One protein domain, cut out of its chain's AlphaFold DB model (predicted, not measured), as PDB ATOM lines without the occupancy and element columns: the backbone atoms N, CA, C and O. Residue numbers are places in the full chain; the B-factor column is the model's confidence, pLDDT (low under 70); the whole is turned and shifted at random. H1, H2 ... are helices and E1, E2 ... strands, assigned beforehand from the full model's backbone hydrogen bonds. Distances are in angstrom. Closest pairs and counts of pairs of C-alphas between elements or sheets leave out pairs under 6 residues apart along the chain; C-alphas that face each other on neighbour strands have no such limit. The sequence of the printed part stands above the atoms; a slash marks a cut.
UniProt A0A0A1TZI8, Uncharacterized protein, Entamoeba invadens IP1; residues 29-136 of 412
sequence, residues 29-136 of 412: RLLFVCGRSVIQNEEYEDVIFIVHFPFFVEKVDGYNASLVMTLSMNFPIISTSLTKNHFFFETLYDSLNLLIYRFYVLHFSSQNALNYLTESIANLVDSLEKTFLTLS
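What this domain is: This is residues 29 to 136 of the 412 residues of an uncharacterized protein of Entamoeba invadens IP1 (UniProt A0A0A1TZI8). A long, twisted sheet of three strands is grazed by a helical hairpin, H1 and H2; residues 58 to 63 stick out. The 108 printed residues hold E1, E2, E3, H1, H2 in that order, class mixed; the sheet, E1 E2 E3, is an antiparallel meander, each strand pairing with the one before. It is loose, radius of gyration of the C-alphas 16.3 A, spanning 48 by 26 by 26 A.

How they stand to each other: Look at inner strand E2, residues 42 to 54, in hairpins with E1, residues 29 to 39, N 32 to O 48 2.8 A, and E3, residues 66 to 76, N 49 to O 71 2.8 A. H1, residues 86 to 108, only grazes the sheet; its closest C-alphas to E2 are Ile 100 and Phe 53, 7.9 A. H2, residues 113 to 134, only grazes it too; Phe 132 and Phe 75 of E3 have the closest C-alphas, 7.3 A. With residues 99 to 107 alone H1 touches H2, opposite ways at a shallow tilt of 20 degrees, closest C-alphas His 107 and Ala 113, 5.0 A. In both helices every O i to N i+4 pair is within hydrogen-bond range.

Where its parts are: Find C-alpha 29 at (-47.062, 45.235, -29.449); E1 runs 27.7 A, E2 37.7 A, E3 32.2 A, H1 33.2 A, and H2 32.1 A to C-alpha 134 at (-36.591, 23.382, -42.602).

The domain as a whole: The farthest C-alphas, Asn 41 and Gly 62, are 49.8 A apart. The printed part has no cut; the E2 to E3 link is long. Low pLDDT, under 70, marks 43 residues, among them 49 to 68.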
ATOM      1  N   ARG A  29     -47.618  46.045 -28.358       57.22
ATOM      2  CA  ARG A  29     -47.062  45.235 -29.449       57.22
ATOM      3  C   ARG A  29     -46.910  46.111 -30.689       57.22
ATOM      4  O   ARG A  29     -47.879  46.752 -31.089       57.22
ATOM      5  N   LEU A  30     -45.733  46.114 -31.308       58.00
ATOM      6  CA  LEU A  30     -45.510  46.754 -32.601       58.00
ATOM      7  C   LEU A  30     -44.883  45.737 -33.562       58.00
ATOM      8  O   LEU A  30     -43.717  45.373 -33.432       58.00
ATOM      9  N   LEU A  31     -45.661  45.270 -34.539       59.41
ATOM     10  CA  LEU A  31     -45.140  44.474 -35.649       59.41
ATOM     11  C   LEU A  31     -44.827  45.411 -36.819       59.41
ATOM     12  O   LEU A  31     -45.722  46.056 -37.367       59.41
ATOM     13  N   PHE A  32     -43.561  45.470 -37.216       60.09
ATOM     14  CA  PHE A  32     -43.117  46.178 -38.405       60.09
ATOM     15  C   PHE A  32     -42.733  45.163 -39.477       60.09
ATOM     16  O   PHE A  32     -41.735  44.456 -39.376       60.09
ATOM     17  N   VAL A  33     -43.518  45.109 -40.549       57.50
ATOM     18  CA  VAL A  33     -43.120  44.377 -41.753       57.50
ATOM     19  C   VAL A  33     -42.264  45.319 -42.596       57.50
ATOM     20  O   VAL A  33     -42.785  46.264 -43.205       57.50
ATOM     21  N   CYS A  34     -40.950  45.092 -42.603       59.53
ATOM     22  CA  CYS A  34     -39.994  45.943 -43.311       59.53
ATOM     23  C   CYS A  34     -40.016  45.708 -44.826       59.53
ATOM     24  O   CYS A  34     -39.718  46.629 -45.587       59.53
ATOM     25  N   GLY A  35     -40.486  44.542 -45.277       64.31
ATOM     26  CA  GLY A  35     -40.753  44.260 -46.686       64.31
ATOM     27  C   GLY A  35     -40.064  42.985 -47.150       64.31
ATOM     28  O   GLY A  35     -40.178  41.950 -46.499       64.31
ATOM     29  N   ARG A  36     -39.392  43.053 -48.303       71.75
ATOM     30  CA  ARG A  36     -38.602  41.953 -48.863       71.75
ATOM     31  C   ARG A  36     -37.134  42.351 -48.916       71.75
ATOM     32  O   ARG A  36     -36.823  43.454 -49.362       71.75
ATOM     33  N   SER A  37     -36.255  41.448 -48.511       75.62
ATOM     34  CA  SER A  37     -34.806  41.565 -48.667       75.62
ATOM     35  C   SER A  37     -34.305  40.487 -49.620       75.62
ATOM     36  O   SER A  37     -34.824  39.377 -49.610       75.62
ATOM     37  N   VAL A  38     -33.288  40.785 -50.426       75.31
ATOM     38  CA  VAL A  38     -32.632  39.782 -51.275       75.31
ATOM     39  C   VAL A  38     -31.281  39.451 -50.662       75.31
ATOM     40  O   VAL A  38     -30.435  40.335 -50.525       75.31
ATOM     41  N   ILE A  39     -31.075  38.190 -50.292       74.25
ATOM     42  CA  ILE A  39     -29.818  37.688 -49.730       74.25
ATOM     43  C   ILE A  39     -29.360  36.545 -50.631       74.25
ATOM     44  O   ILE A  39     -30.099  35.595 -50.845       74.25
ATOM     45  N   GLN A  40     -28.152  36.643 -51.199       77.56
ATOM     46  CA  GLN A  40     -27.570  35.587 -52.049       77.56
ATOM     47  C   GLN A  40     -28.486  35.125 -53.211       77.56
ATOM     48  O   GLN A  40     -28.550  33.943 -53.522       77.56
ATOM     49  N   ASN A  41     -29.163  36.069 -53.883       75.94
ATOM     50  CA  ASN A  41     -30.147  35.840 -54.961       75.94
ATOM     51  C   ASN A  41     -31.441  35.116 -54.552       75.94
ATOM     52  O   ASN A  41     -32.264  34.823 -55.418       75.94
ATOM     53  N   GLU A  42     -31.661  34.885 -53.263       71.50
ATOM     54  CA  GLU A  42     -32.928  34.396 -52.735       71.50
ATOM     55  C   GLU A  42     -33.707  35.549 -52.094       71.50
ATOM     56  O   GLU A  42     -33.133  36.439 -51.455       71.50
ATOM     57  N   GLU A  43     -35.023  35.572 -52.308       73.88
ATOM     58  CA  GLU A  43     -35.899  36.563 -51.690       73.88
ATOM     59  C   GLU A  43     -36.335  36.094 -50.298       73.88
ATOM     60  O   GLU A  43     -36.816  34.972 -50.117       73.88
ATOM     61  N   TYR A  44     -36.229  37.003 -49.336       75.94
ATOM     62  CA  TYR A  44     -36.647  36.821 -47.958       75.94
ATOM     63  C   TYR A  44     -37.692  37.879 -47.577       75.94
ATOM     64  O   TYR A  44     -37.601  39.030 -48.003       75.94
ATOM     65  N   GLU A  45     -38.679  37.519 -46.762       72.94
ATOM     66  CA  GLU A  45     -39.498  38.465 -46.007       72.94
ATOM     67  C   GLU A  45     -38.709  38.944 -44.783       72.94
ATOM     68  O   GLU A  45     -38.264  38.129 -43.975       72.94
ATOM     69  N   ASP A  46     -38.553  40.262 -44.645       73.81
ATOM     70  CA  ASP A  46     -37.920  40.890 -43.482       73.81
ATOM     71  C   ASP A  46     -39.007  41.390 -42.524       73.81
ATOM     72  O   ASP A  46     -39.803  42.292 -42.845       73.81
ATOM     73  N   VAL A  47     -39.062  40.760 -41.354       73.00
ATOM     74  CA  VAL A  47     -40.037  41.040 -40.306       73.00
ATOM     75  C   VAL A  47     -39.304  41.496 -39.053       73.00
ATOM     76  O   VAL A  47     -38.560  40.740 -38.430       73.00
ATOM     77  N   ILE A  48     -39.591  42.726 -38.631       70.44
ATOM     78  CA  ILE A  48     -39.110  43.280 -37.371       70.44
ATOM     79  C   ILE A  48     -40.275  43.307 -36.386       70.44
ATOM     80  O   ILE A  48     -41.238  44.061 -36.524       70.44
ATOM     81  N   PHE A  49     -40.185  42.480 -35.356       69.31
ATOM     82  CA  PHE A  49     -41.146  42.431 -34.270       69.31
ATOM     83  C   PHE A  49     -40.578  43.143 -33.045       69.31
ATOM     84  O   PHE A  49     -39.533  42.761 -32.522       69.31
ATOM     85  N   ILE A  50     -41.258  44.193 -32.585       68.06
ATOM     86  CA  ILE A  50     -40.849  44.976 -31.417       68.06
ATOM     87  C   ILE A  50     -41.920  44.848 -30.340       68.06
ATOM     88  O   ILE A  50     -43.094  45.166 -30.547       68.06
ATOM     89  N   VAL A  51     -41.506  44.411 -29.155       68.88
ATOM     90  CA  VAL A  51     -42.377  44.319 -27.984       68.88
ATOM     91  C   VAL A  51     -41.818  45.173 -26.863       68.88
ATOM     92  O   VAL A  51     -40.651  45.063 -26.483       68.88
ATOM     93  N   HIS A  52     -42.683  46.025 -26.319       68.81
ATOM     94  CA  HIS A  52     -42.358  46.878 -25.189       68.81
ATOM     95  C   HIS A  52     -42.932  46.271 -23.915       68.81
ATOM     96  O   HIS A  52     -44.151  46.193 -23.738       68.81
ATOM     97  N   PHE A  53     -42.040  45.882 -23.010       66.25
ATOM     98  CA  PHE A  53     -42.387  45.406 -21.682       66.25
ATOM     99  C   PHE A  53     -42.089  46.516 -20.665       66.25
ATOM    100  O   PHE A  53     -40.916  46.789 -20.388       66.25
ATOM    101  N   PRO A  54     -43.112  47.183 -20.101       60.59
ATOM    102  CA  PRO A  54     -42.879  48.182 -19.064       60.59
ATOM    103  C   PRO A  54     -42.238  47.509 -17.841       60.59
ATOM    104  O   PRO A  54     -42.725  46.475 -17.385       60.59
ATOM    105  N   PHE A  55     -41.137  48.072 -17.330       60.34
ATOM    106  CA  PHE A  55     -40.446  47.566 -16.143       60.34
ATOM    107  C   PHE A  55     -41.118  48.144 -14.898       60.34
ATOM    108  O   PHE A  55     -41.218  49.358 -14.740       60.34
ATOM    109  N   PHE A  56     -41.605  47.277 -14.010       55.56
ATOM    110  CA  PHE A  56     -42.370  47.690 -12.826       55.56
ATOM    111  C   PHE A  56     -41.498  48.035 -11.604       55.56
ATOM    112  O   PHE A  56     -42.012  48.065 -10.488       55.56
ATOM    113  N   VAL A  57     -40.193  48.290 -11.773       51.03
ATOM    114  CA  VAL A  57     -39.269  48.526 -10.645       51.03
ATOM    115  C   VAL A  57     -38.584  49.880 -10.739       51.03
ATOM    116  O   VAL A  57     -38.326  50.371 -11.833       51.03
ATOM    117  N   GLU A  58     -38.381  50.431  -9.540       44.53
ATOM    118  CA  GLU A  58     -37.877  51.734  -9.109       44.53
ATOM    119  C   GLU A  58     -37.365  52.681 -10.197       44.53
ATOM    120  O   GLU A  58     -36.489  52.358 -10.997       44.53
ATOM    121  N   LYS A  59     -37.920  53.896 -10.176       47.91
ATOM    122  CA  LYS A  59     -37.536  54.990 -11.059       47.91
ATOM    123  C   LYS A  59     -36.014  55.148 -11.081       47.91
ATOM    124  O   LYS A  59     -35.440  55.608 -10.097       47.91
ATOM    125  N   VAL A  60     -35.382  54.847 -12.211       51.38
ATOM    126  CA  VAL A  60     -33.989  55.234 -12.451       51.38
ATOM    127  C   VAL A  60     -34.025  56.716 -12.808       51.38
ATOM    128  O   VAL A  60     -34.690  57.108 -13.766       51.38
ATOM    129  N   ASP A  61     -33.415  57.559 -11.977       51.81
ATOM    130  CA  ASP A  61     -33.369  59.016 -12.170       51.81
ATOM    131  C   ASP A  61     -34.746  59.696 -12.326       51.81
ATOM    132  O   ASP A  61     -34.888  60.726 -12.983       51.81
ATOM    133  N   GLY A  62     -35.797  59.129 -11.722       53.41
ATOM    134  CA  GLY A  62     -37.160  59.671 -11.804       53.41
ATOM    135  C   GLY A  62     -38.004  59.149 -12.977       53.41
ATOM    136  O   GLY A  62     -39.211  59.419 -13.002       53.41
ATOM    137  N   TYR A  63     -37.420  58.358 -13.884       48.59
ATOM    138  CA  TYR A  63     -38.084  57.777 -15.054       48.59
ATOM    139  C   TYR A  63     -38.409  56.295 -14.856       48.59
ATOM    140  O   TYR A  63     -37.646  55.546 -14.250       48.59
ATOM    141  N   ASN A  64     -39.548  55.858 -15.393       54.72
ATOM    142  CA  ASN A  64     -39.894  54.440 -15.428       54.72
ATOM    143  C   ASN A  64     -38.973  53.728 -16.426       54.72
ATOM    144  O   ASN A  64     -38.897  54.131 -17.589       54.72
ATOM    145  N   ALA A  65     -38.299  52.665 -15.992       60.53
ATOM    146  CA  ALA A  65     -37.547  51.816 -16.903       60.53
ATOM    147  C   ALA A  65     -38.510  51.002 -17.792       60.53
ATOM    148  O   ALA A  65     -39.610  50.627 -17.384       60.53
ATOM    149  N   SER A  66     -38.102  50.717 -19.027       64.12
ATOM    150  CA  SER A  66     -38.800  49.794 -19.926       64.12
ATOM    151  C   SER A  66     -37.783  48.817 -20.478       64.12
ATOM    152  O   SER A  66     -36.714  49.225 -20.929       64.12
ATOM    153  N   LEU A  67     -38.141  47.538 -20.501       67.94
ATOM    154  CA  LEU A  67     -37.431  46.566 -21.309       67.94
ATOM    155  C   LEU A  67     -38.023  46.624 -22.719       67.94
ATOM    156  O   LEU A  67     -39.224  46.430 -22.911       67.94
ATOM    157  N   VAL A  68     -37.189  46.932 -23.706       69.31
ATOM    158  CA  VAL A  68     -37.577  46.882 -25.117       69.31
ATOM    159  C   VAL A  68     -36.910  45.665 -25.726       69.31
ATOM    160  O   VAL A  68     -35.687  45.541 -25.679       69.31
ATOM    161  N   MET A  69     -37.717  44.763 -26.272       71.50
ATOM    162  CA  MET A  69     -37.228  43.619 -27.022       71.50
ATOM    163  C   MET A  69     -37.514  43.843 -28.500       71.50
ATOM    164  O   MET A  69     -38.668  43.991 -28.899       71.50
ATOM    165  N   THR A  70     -36.454  43.841 -29.300       72.62
ATOM    166  CA  THR A  70     -36.534  43.900 -30.759       72.62
ATOM    167  C   THR A  70     -36.041  42.577 -31.314       72.62
ATOM    168  O   THR A  70     -34.885  42.213 -31.109       72.62
ATOM    169  N   LEU A  71     -36.920  41.870 -32.013       72.94
ATOM    170  CA  LEU A  71     -36.622  40.634 -32.715       72.94
ATOM    171  C   LEU A  71     -36.705  40.905 -34.219       72.94
ATOM    172  O   LEU A  71     -37.775  41.201 -34.743       72.94
ATOM    173  N   SER A  72     -35.570  40.821 -34.906       73.44
ATOM    174  CA  SER A  72     -35.515  40.872 -36.368       73.44
ATOM    175  C   SER A  72     -35.438  39.451 -36.888       73.44
ATOM    176  O   SER A  72     -34.610  38.675 -36.412       73.44
ATOM    177  N   MET A  73     -36.282  39.107 -37.851       74.88
ATOM    178  CA  MET A  73     -36.298  37.776 -38.430       74.88
ATOM    179  C   MET A  73     -36.415  37.877 -39.952       74.88
ATOM    180  O   MET A  73     -37.330  38.514 -40.472       74.88
ATOM    181  N   ASN A  74     -35.477  37.232 -40.647       72.06
ATOM    182  CA  ASN A  74     -35.465  37.120 -42.102       72.06
ATOM    183  C   ASN A  74     -35.923  35.718 -42.489       72.06
ATOM    184  O   ASN A  74     -35.342  34.734 -42.033       72.06
ATOM    185  N   PHE A  75     -36.934  35.624 -43.346       72.69
ATOM    186  CA  PHE A  75     -37.547  34.347 -43.713       72.69
ATOM    187  C   PHE A  75     -37.542  34.135 -45.208       72.69
ATOM    188  O   PHE A  75     -37.876  35.080 -45.910       72.69
ATOM    189  N   PRO A  76     -37.245  32.934 -45.722       69.44
ATOM    190  CA  PRO A  76     -37.413  32.678 -47.146       69.44
ATOM    191  C   PRO A  76     -38.870  32.941 -47.547       69.44
ATOM    192  O   PRO A  76     -39.794  32.611 -46.795       69.44
ATOM    193  N   ILE A  77     -39.094  33.539 -48.722       69.44
ATOM    194  CA  ILE A  77     -40.459  33.717 -49.232       69.44
ATOM    195  C   ILE A  77     -41.074  32.337 -49.478       69.44
ATOM    196  O   ILE A  77     -40.745  31.640 -50.436       69.44
ATOM    197  N   ILE A  78     -42.004  31.958 -48.605       67.19
ATOM    198  CA  ILE A  78     -42.837  30.765 -48.744       67.19
ATOM    199  C   ILE A  78     -44.176  31.114 -49.403       67.19
ATOM    200  O   ILE A  78     -44.581  32.275 -49.481       67.19
ATOM    201  N   SER A  79     -44.900  30.092 -49.871       60.50
ATOM    202  CA  SER A  79     -46.201  30.256 -50.543       60.50
ATOM    203  C   SER A  79     -47.236  31.008 -49.698       60.50
ATOM    204  O   SER A  79     -48.107  31.684 -50.246       60.50
ATOM    205  N   THR A  80     -47.120  30.931 -48.370       61.09
ATOM    206  CA  THR A  80     -47.936  31.699 -47.427       61.09
ATOM    207  C   THR A  80     -47.056  32.648 -46.632       61.09
ATOM    208  O   THR A  80     -46.352  32.206 -45.735       61.09
ATOM    209  N   SER A  81     -47.122  33.946 -46.942       64.88
ATOM    210  CA  SER A  81     -46.383  34.993 -46.216       64.88
ATOM    211  C   SER A  81     -46.509  34.825 -44.702       64.88
ATOM    212  O   SER A  81     -47.627  34.737 -44.181       64.88
ATOM    213  N   LEU A  82     -45.375  34.833 -43.997       66.62
ATOM    214  CA  LEU A  82     -45.344  34.654 -42.547       66.62
ATOM    215  C   LEU A  82     -46.138  35.750 -41.845       66.62
ATOM    216  O   LEU A  82     -46.791  35.501 -40.840       66.62
ATOM    217  N   THR A  83     -46.135  36.954 -42.416       67.00
ATOM    218  CA  THR A  83     -46.865  38.121 -41.899       67.00
ATOM    219  C   THR A  83     -48.371  37.890 -41.762       67.00
ATOM    220  O   THR A  83     -49.033  38.600 -41.008       67.00
ATOM    221  N   LYS A  84     -48.915  36.887 -42.463       66.69
ATOM    222  CA  LYS A  84     -50.314  36.468 -42.358       66.69
ATOM    223  C   LYS A  84     -50.529  35.382 -41.303       66.69
ATOM    224  O   LYS A  84     -51.665  35.137 -40.927       66.69
ATOM    225  N   ASN A  85     -49.480  34.749 -40.784       69.44
ATOM    226  CA  ASN A  85     -49.609  33.731 -39.751       69.44
ATOM    227  C   ASN A  85     -49.820  34.363 -38.367       69.44
ATOM    228  O   ASN A  85     -48.902  34.537 -37.564       69.44
ATOM    229  N   HIS A  86     -51.077  34.670 -38.078       71.38
ATOM    230  CA  HIS A  86     -51.511  35.162 -36.778       71.38
ATOM    231  C   HIS A  86     -51.204  34.189 -35.622       71.38
ATOM    232  O   HIS A  86     -50.840  34.644 -34.541       71.38
ATOM    233  N   PHE A  87     -51.318  32.871 -35.831       73.38
ATOM    234  CA  PHE A  87     -51.070  31.872 -34.782       73.38
ATOM    235  C   PHE A  87     -49.628  31.937 -34.260       73.38
ATOM    236  O   PHE A  87     -49.407  31.945 -33.051       73.38
ATOM    237  N   PHE A  88     -48.656  32.051 -35.165       76.94
ATOM    238  CA  PHE A  88     -47.240  32.173 -34.839       76.94
ATOM    239  C   PHE A  88     -46.956  33.435 -34.020       76.94
ATOM    240  O   PHE A  88     -46.286  33.364 -32.997       76.94
ATOM    241  N   PHE A  89     -47.485  34.596 -34.422       76.94
ATOM    242  CA  PHE A  89     -47.218  35.841 -33.690       76.94
ATOM    243  C   PHE A  89     -47.911  35.897 -32.325       76.94
ATOM    244  O   PHE A  89     -47.324  36.416 -31.375       76.94
ATOM    245  N   GLU A  90     -49.126  35.356 -32.197       75.81
ATOM    246  CA  GLU A  90     -49.810  35.275 -30.899       75.81
ATOM    247  C   GLU A  90     -49.086  34.317 -29.944       75.81
ATOM    248  O   GLU A  90     -48.861  34.665 -28.784       75.81
ATOM    249  N   THR A  91     -48.648  33.147 -30.426       78.31
ATOM    250  CA  THR A  91     -47.880  32.194 -29.607       78.31
ATOM    251  C   THR A  91     -46.480  32.712 -29.283       78.31
ATOM    252  O   THR A  91     -46.050  32.583 -28.142       78.31
ATOM    253  N   LEU A  92     -45.801  33.386 -30.219       81.81
ATOM    254  CA  LEU A  92     -44.517  34.052 -29.973       81.81
ATOM    255  C   LEU A  92     -44.640  35.104 -28.880       81.81
ATOM    256  O   LEU A  92     -43.845  35.123 -27.942       81.81
ATOM    257  N   TYR A  93     -45.650  35.963 -28.971       79.25
ATOM    258  CA  TYR A  93     -45.890  36.975 -27.957       79.25
ATOM    259  C   TYR A  93     -46.178  36.356 -26.584       79.25
ATOM    260  O   TYR A  93     -45.647  36.813 -25.572       79.25
ATOM    261  N   ASP A  94     -46.982  35.297 -26.541       79.12
ATOM    262  CA  ASP A  94     -47.280  34.581 -25.308       79.12
ATOM    263  C   ASP A  94     -46.038  33.910 -24.686       79.12
ATOM    264  O   ASP A  94     -45.807  34.014 -23.476       79.12
ATOM    265  N   SER A  95     -45.182  33.297 -25.508       82.75
ATOM    266  CA  SER A  95     -43.888  32.761 -25.075       82.75
ATOM    267  C   SER A  95     -42.996  33.864 -24.500       82.75
ATOM    268  O   SER A  95     -42.440  33.698 -23.412       82.75
ATOM    269  N   LEU A  96     -42.902  35.018 -25.172       82.62
ATOM    270  CA  LEU A  96     -42.126  36.162 -24.688       82.62
ATOM    271  C   LEU A  96     -42.681  36.724 -23.371       82.62
ATOM    272  O   LEU A  96     -41.902  36.990 -22.460       82.62
ATOM    273  N   ASN A  97     -44.004  36.845 -23.220       80.50
ATOM    274  CA  ASN A  97     -44.625  37.258 -21.955       80.50
ATOM    275  C   ASN A  97     -44.209  36.354 -20.798       80.50
ATOM    276  O   ASN A  97     -43.863  36.844 -19.722       80.50
ATOM    277  N   LEU A  98     -44.237  35.036 -21.005       82.75
ATOM    278  CA  LEU A  98     -43.869  34.083 -19.968       82.75
ATOM    279  C   LEU A  98     -42.379  34.173 -19.613       82.75
ATOM    280  O   LEU A  98     -42.036  34.128 -18.429       82.75
ATOM    281  N   LEU A  99     -41.504  34.332 -20.612       85.69
ATOM    282  CA  LEU A  99     -40.072  34.555 -20.396       85.69
ATOM    283  C   LEU A  99     -39.828  35.815 -19.565       85.69
ATOM    284  O   LEU A  99     -39.116  35.773 -18.563       85.69
ATOM    285  N   ILE A 100     -40.468  36.921 -19.937       82.31
ATOM    286  CA  ILE A 100     -40.331  38.194 -19.233       82.31
ATOM    287  C   ILE A 100     -40.913  38.125 -17.819       82.31
ATOM    288  O   ILE A 100     -40.288  38.610 -16.877       82.31
ATOM    289  N   TYR A 101     -42.056  37.466 -17.626       82.56
ATOM    290  CA  TYR A 101     -42.606  37.233 -16.292       82.56
ATOM    291  C   TYR A 101     -41.610  36.483 -15.401       82.56
ATOM    292  O   TYR A 101     -41.345  36.885 -14.266       82.56
ATOM    293  N   ARG A 102     -41.024  35.393 -15.908       85.62
ATOM    294  CA  ARG A 102     -40.045  34.606 -15.148       85.62
ATOM    295  C   ARG A 102     -38.787  35.401 -14.843       85.62
ATOM    296  O   ARG A 102     -38.295  35.341 -13.718       85.62
ATOM    297  N   PHE A 103     -38.321  36.191 -15.805       84.75
ATOM    298  CA  PHE A 103     -37.234  37.134 -15.601       84.75
ATOM    299  C   PHE A 103     -37.529  38.104 -14.446       84.75
ATOM    300  O   PHE A 103     -36.683  38.240 -13.564       84.75
ATOM    301  N   TYR A 104     -38.729  38.696 -14.377       80.56
ATOM    302  CA  TYR A 104     -39.114  39.570 -13.260       80.56
ATOM    303  C   TYR A 104     -39.033  38.865 -11.910       80.56
ATOM    304  O   TYR A 104     -38.403  39.368 -10.983       80.56
ATOM    305  N   VAL A 105     -39.640  37.683 -11.792       83.25
ATOM    306  CA  VAL A 105     -39.622  36.918 -10.537       83.25
ATOM    307  C   VAL A 105     -38.191  36.591 -10.110       83.25
ATOM    308  O   VAL A 105     -37.845  36.748  -8.939       83.25
ATOM    309  N   LEU A 106     -37.340  36.175 -11.051       85.62
ATOM    310  CA  LEU A 106     -35.939  35.872 -10.767       85.62
ATOM    311  C   LEU A 106     -35.160  37.121 -10.348       85.62
ATOM    312  O   LEU A 106     -34.398  37.055  -9.380       85.62
ATOM    313  N   HIS A 107     -35.398  38.252 -11.014       82.50
ATOM    314  CA  HIS A 107     -34.782  39.539 -10.698       82.50
ATOM    315  C   HIS A 107     -35.087  39.962  -9.255       82.50
ATOM    316  O   HIS A 107     -34.172  40.287  -8.500       82.50
ATOM    317  N   PHE A 108     -36.347  39.846  -8.824       78.75
ATOM    318  CA  PHE A 108     -36.741  40.128  -7.440       78.75
ATOM    319  C   PHE A 108     -36.207  39.110  -6.420       78.75
ATOM    320  O   PHE A 108     -36.060  39.439  -5.245       78.75
ATOM    321  N   SER A 109     -35.881  37.886  -6.843       77.94
ATOM    322  CA  SER A 109     -35.333  36.840  -5.964       77.94
ATOM    323  C   SER A 109     -33.818  36.941  -5.714       77.94
ATOM    324  O   SER A 109     -33.259  36.071  -5.049       77.94
ATOM    325  N   SER A 110     -33.142  37.979  -6.235       66.69
ATOM    326  CA  SER A 110     -31.671  38.130  -6.206       66.69
ATOM    327  C   SER A 110     -30.902  36.987  -6.895       66.69
ATOM    328  O   SER A 110     -29.727  36.756  -6.610       66.69
ATOM    329  N   GLN A 111     -31.558  36.261  -7.807       68.62
ATOM    330  CA  GLN A 111     -30.919  35.274  -8.679       68.62
ATOM    331  C   GLN A 111     -30.368  35.951  -9.941       68.62
ATOM    332  O   GLN A 111     -30.731  37.085 -10.259       68.62
ATOM    333  N   ASN A 112     -29.490  35.261 -10.679       77.56
ATOM    334  CA  ASN A 112     -28.856  35.799 -11.884       77.56
ATOM    335  C   ASN A 112     -29.845  35.860 -13.071       77.56
ATOM    336  O   ASN A 112     -29.796  35.063 -14.004       77.56
ATOM    337  N   ALA A 113     -30.792  36.797 -12.994       79.69
ATOM    338  CA  ALA A 113     -31.924  36.928 -13.906       79.69
ATOM    339  C   ALA A 113     -31.505  37.256 -15.346       79.69
ATOM    340  O   ALA A 113     -32.174  36.840 -16.289       79.69
ATOM    341  N   LEU A 114     -30.386  37.966 -15.526       81.19
ATOM    342  CA  LEU A 114     -29.848  38.268 -16.854       81.19
ATOM    343  C   LEU A 114     -29.389  37.000 -17.577       81.19
ATOM    344  O   LEU A 114     -29.758  36.818 -18.731       81.19
ATOM    345  N   ASN A 115     -28.681  36.093 -16.890       84.75
ATOM    346  CA  ASN A 115     -28.287  34.809 -17.477       84.75
ATOM    347  C   ASN A 115     -29.511  34.013 -17.942       84.75
ATOM    348  O   ASN A 115     -29.531  33.535 -19.070       84.75
ATOM    349  N   TYR A 116     -30.559  33.949 -17.110       87.50
ATOM    350  CA  TYR A 116     -31.817  33.302 -17.488       87.50
ATOM    351  C   TYR A 116     -32.420  33.907 -18.762       87.50
ATOM    352  O   TYR A 116     -32.850  33.166 -19.649       87.50
ATOM    353  N   LEU A 117     -32.463  35.240 -18.860       83.38
ATOM    354  CA  LEU A 117     -33.015  35.928 -20.024       83.38
ATOM    355  C   LEU A 117     -32.190  35.628 -21.283       83.38
ATOM    356  O   LEU A 117     -32.766  35.296 -22.316       83.38
ATOM    357  N   THR A 118     -30.860  35.693 -21.191       83.81
ATOM    358  CA  THR A 118     -29.957  35.398 -22.310       83.81
ATOM    359  C   THR A 118     -30.084  33.949 -22.778       83.81
ATOM    360  O   THR A 118     -30.266  33.723 -23.971       83.81
ATOM    361  N   GLU A 119     -30.055  32.976 -21.864       87.62
ATOM    362  CA  GLU A 119     -30.213  31.550 -22.190       87.62
ATOM    363  C   GLU A 119     -31.589  31.261 -22.797       87.62
ATOM    364  O   GLU A 119     -31.703  30.568 -23.806       87.62
ATOM    365  N   SER A 120     -32.647  31.838 -22.228       85.94
ATOM    366  CA  SER A 120     -34.009  31.617 -22.713       85.94
ATOM    367  C   SER A 120     -34.243  32.200 -24.105       85.94
ATOM    368  O   SER A 120     -34.905  31.569 -24.927       85.94
ATOM    369  N   ILE A 121     -33.702  33.393 -24.383       83.81
ATOM    370  CA  ILE A 121     -33.768  33.997 -25.718       83.81
ATOM    371  C   ILE A 121     -32.929  33.183 -26.704       83.81
ATOM    372  O   ILE A 121     -33.403  32.920 -27.803       83.81
ATOM    373  N   ALA A 122     -31.730  32.735 -26.321       84.88
ATOM    374  CA  ALA A 122     -30.900  31.891 -27.179       84.88
ATOM    375  C   ALA A 122     -31.617  30.583 -27.556       84.88
ATOM    376  O   ALA A 122     -31.648  30.224 -28.728       84.88
ATOM    377  N   ASN A 123     -32.277  29.925 -26.598       84.12
ATOM    378  CA  ASN A 123     -33.060  28.710 -26.850       84.12
ATOM    379  C   ASN A 123     -34.272  28.965 -27.760       84.12
ATOM    380  O   ASN A 123     -34.608  28.131 -28.604       84.12
ATOM    381  N   LEU A 124     -34.937  30.115 -27.595       83.31
ATOM    382  CA  LEU A 124     -36.033  30.533 -28.468       83.31
ATOM    383  C   LEU A 124     -35.532  30.745 -29.902       83.31
ATOM    384  O   LEU A 124     -36.140  30.227 -30.835       83.31
ATOM    385  N   VAL A 125     -34.418  31.464 -30.068       82.38
ATOM    386  CA  VAL A 125     -33.789  31.714 -31.372       82.38
ATOM    387  C   VAL A 125     -33.351  30.406 -32.022       82.38
ATOM    388  O   VAL A 125     -33.726  30.171 -33.161       82.38
ATOM    389  N   ASP A 126     -32.671  29.510 -31.304       83.00
ATOM    390  CA  ASP A 126     -32.257  28.199 -31.826       83.00
ATOM    391  C   ASP A 126     -33.462  27.347 -32.271       83.00
ATOM    392  O   ASP A 126     -33.445  26.733 -33.338       83.00
ATOM    393  N   SER A 127     -34.557  27.365 -31.505       79.62
ATOM    394  CA  SER A 127     -35.797  26.664 -31.874       79.62
ATOM    395  C   SER A 127     -36.426  27.238 -33.147       79.62
ATOM    396  O   SER A 127     -36.910  26.485 -33.999       79.62
ATOM    397  N   LEU A 128     -36.423  28.568 -33.280       79.94
ATOM    398  CA  LEU A 128     -36.880  29.258 -34.482       79.94
ATOM    399  C   LEU A 128     -35.979  28.922 -35.671       79.94
ATOM    400  O   LEU A 128     -36.488  28.468 -36.688       79.94
ATOM    401  N   GLU A 129     -34.664  29.081 -35.540       78.81
ATOM    402  CA  GLU A 129     -33.687  28.815 -36.598       78.81
ATOM    403  C   GLU A 129     -33.773  27.378 -37.099       78.81
ATOM    404  O   GLU A 129     -33.932  27.177 -38.300       78.81
ATOM    405  N   LYS A 130     -33.758  26.379 -36.205       76.62
ATOM    406  CA  LYS A 130     -33.921  24.968 -36.584       76.62
ATOM    407  C   LYS A 130     -35.183  24.776 -37.413       76.62
ATOM    408  O   LYS A 130     -35.127  24.195 -38.493       76.62
ATOM    409  N   THR A 131     -36.304  25.319 -36.946       71.94
ATOM    410  CA  THR A 131     -37.602  25.148 -37.606       71.94
ATOM    411  C   THR A 131     -37.678  25.884 -38.943       71.94
ATOM    412  O   THR A 131     -38.085  25.301 -39.946       71.94
ATOM    413  N   PHE A 132     -37.220  27.131 -39.012       71.69
ATOM    414  CA  PHE A 132     -37.225  27.918 -40.244       71.69
ATOM    415  C   PHE A 132     -36.232  27.411 -41.277       71.69
ATOM    416  O   PHE A 132     -36.557  27.431 -42.462       71.69
ATOM    417  N   LEU A 133     -35.080  26.885 -40.850       69.56
ATOM    418  CA  LEU A 133     -34.165  26.186 -41.744       69.56
ATOM    419  C   LEU A 133     -34.884  25.061 -42.463       69.56
ATOM    420  O   LEU A 133     -34.605  24.849 -43.632       69.56
ATOM    421  N   THR A 134     -35.851  24.382 -41.839       65.75
ATOM    422  CA  THR A 134     -36.591  23.382 -42.602       65.75
ATOM    423  C   THR A 134     -37.450  23.932 -43.720       65.75
ATOM    424  O   THR A 134     -37.602  23.234 -44.706       65.75
ATOM    425  N   LEU A 135     -37.929  25.174 -43.684       63.75
ATOM    426  CA  LEU A 135     -38.753  25.700 -44.781       63.75
ATOM    427  C   LEU A 135     -38.061  25.696 -46.149       63.75
ATOM    428  O   LEU A 135     -38.750  25.705 -47.166       63.75
ATOM    429  N   SER A 136     -36.727  25.667 -46.189       56.59
ATOM    430  CA  SER A 136     -35.946  25.647 -47.429       56.59
ATOM    431  C   SER A 136     -35.645  24.242 -47.969       56.59
ATOM    432  O   SER A 136     -35.088  24.116 -49.059       56.59
TER     433      SER A 136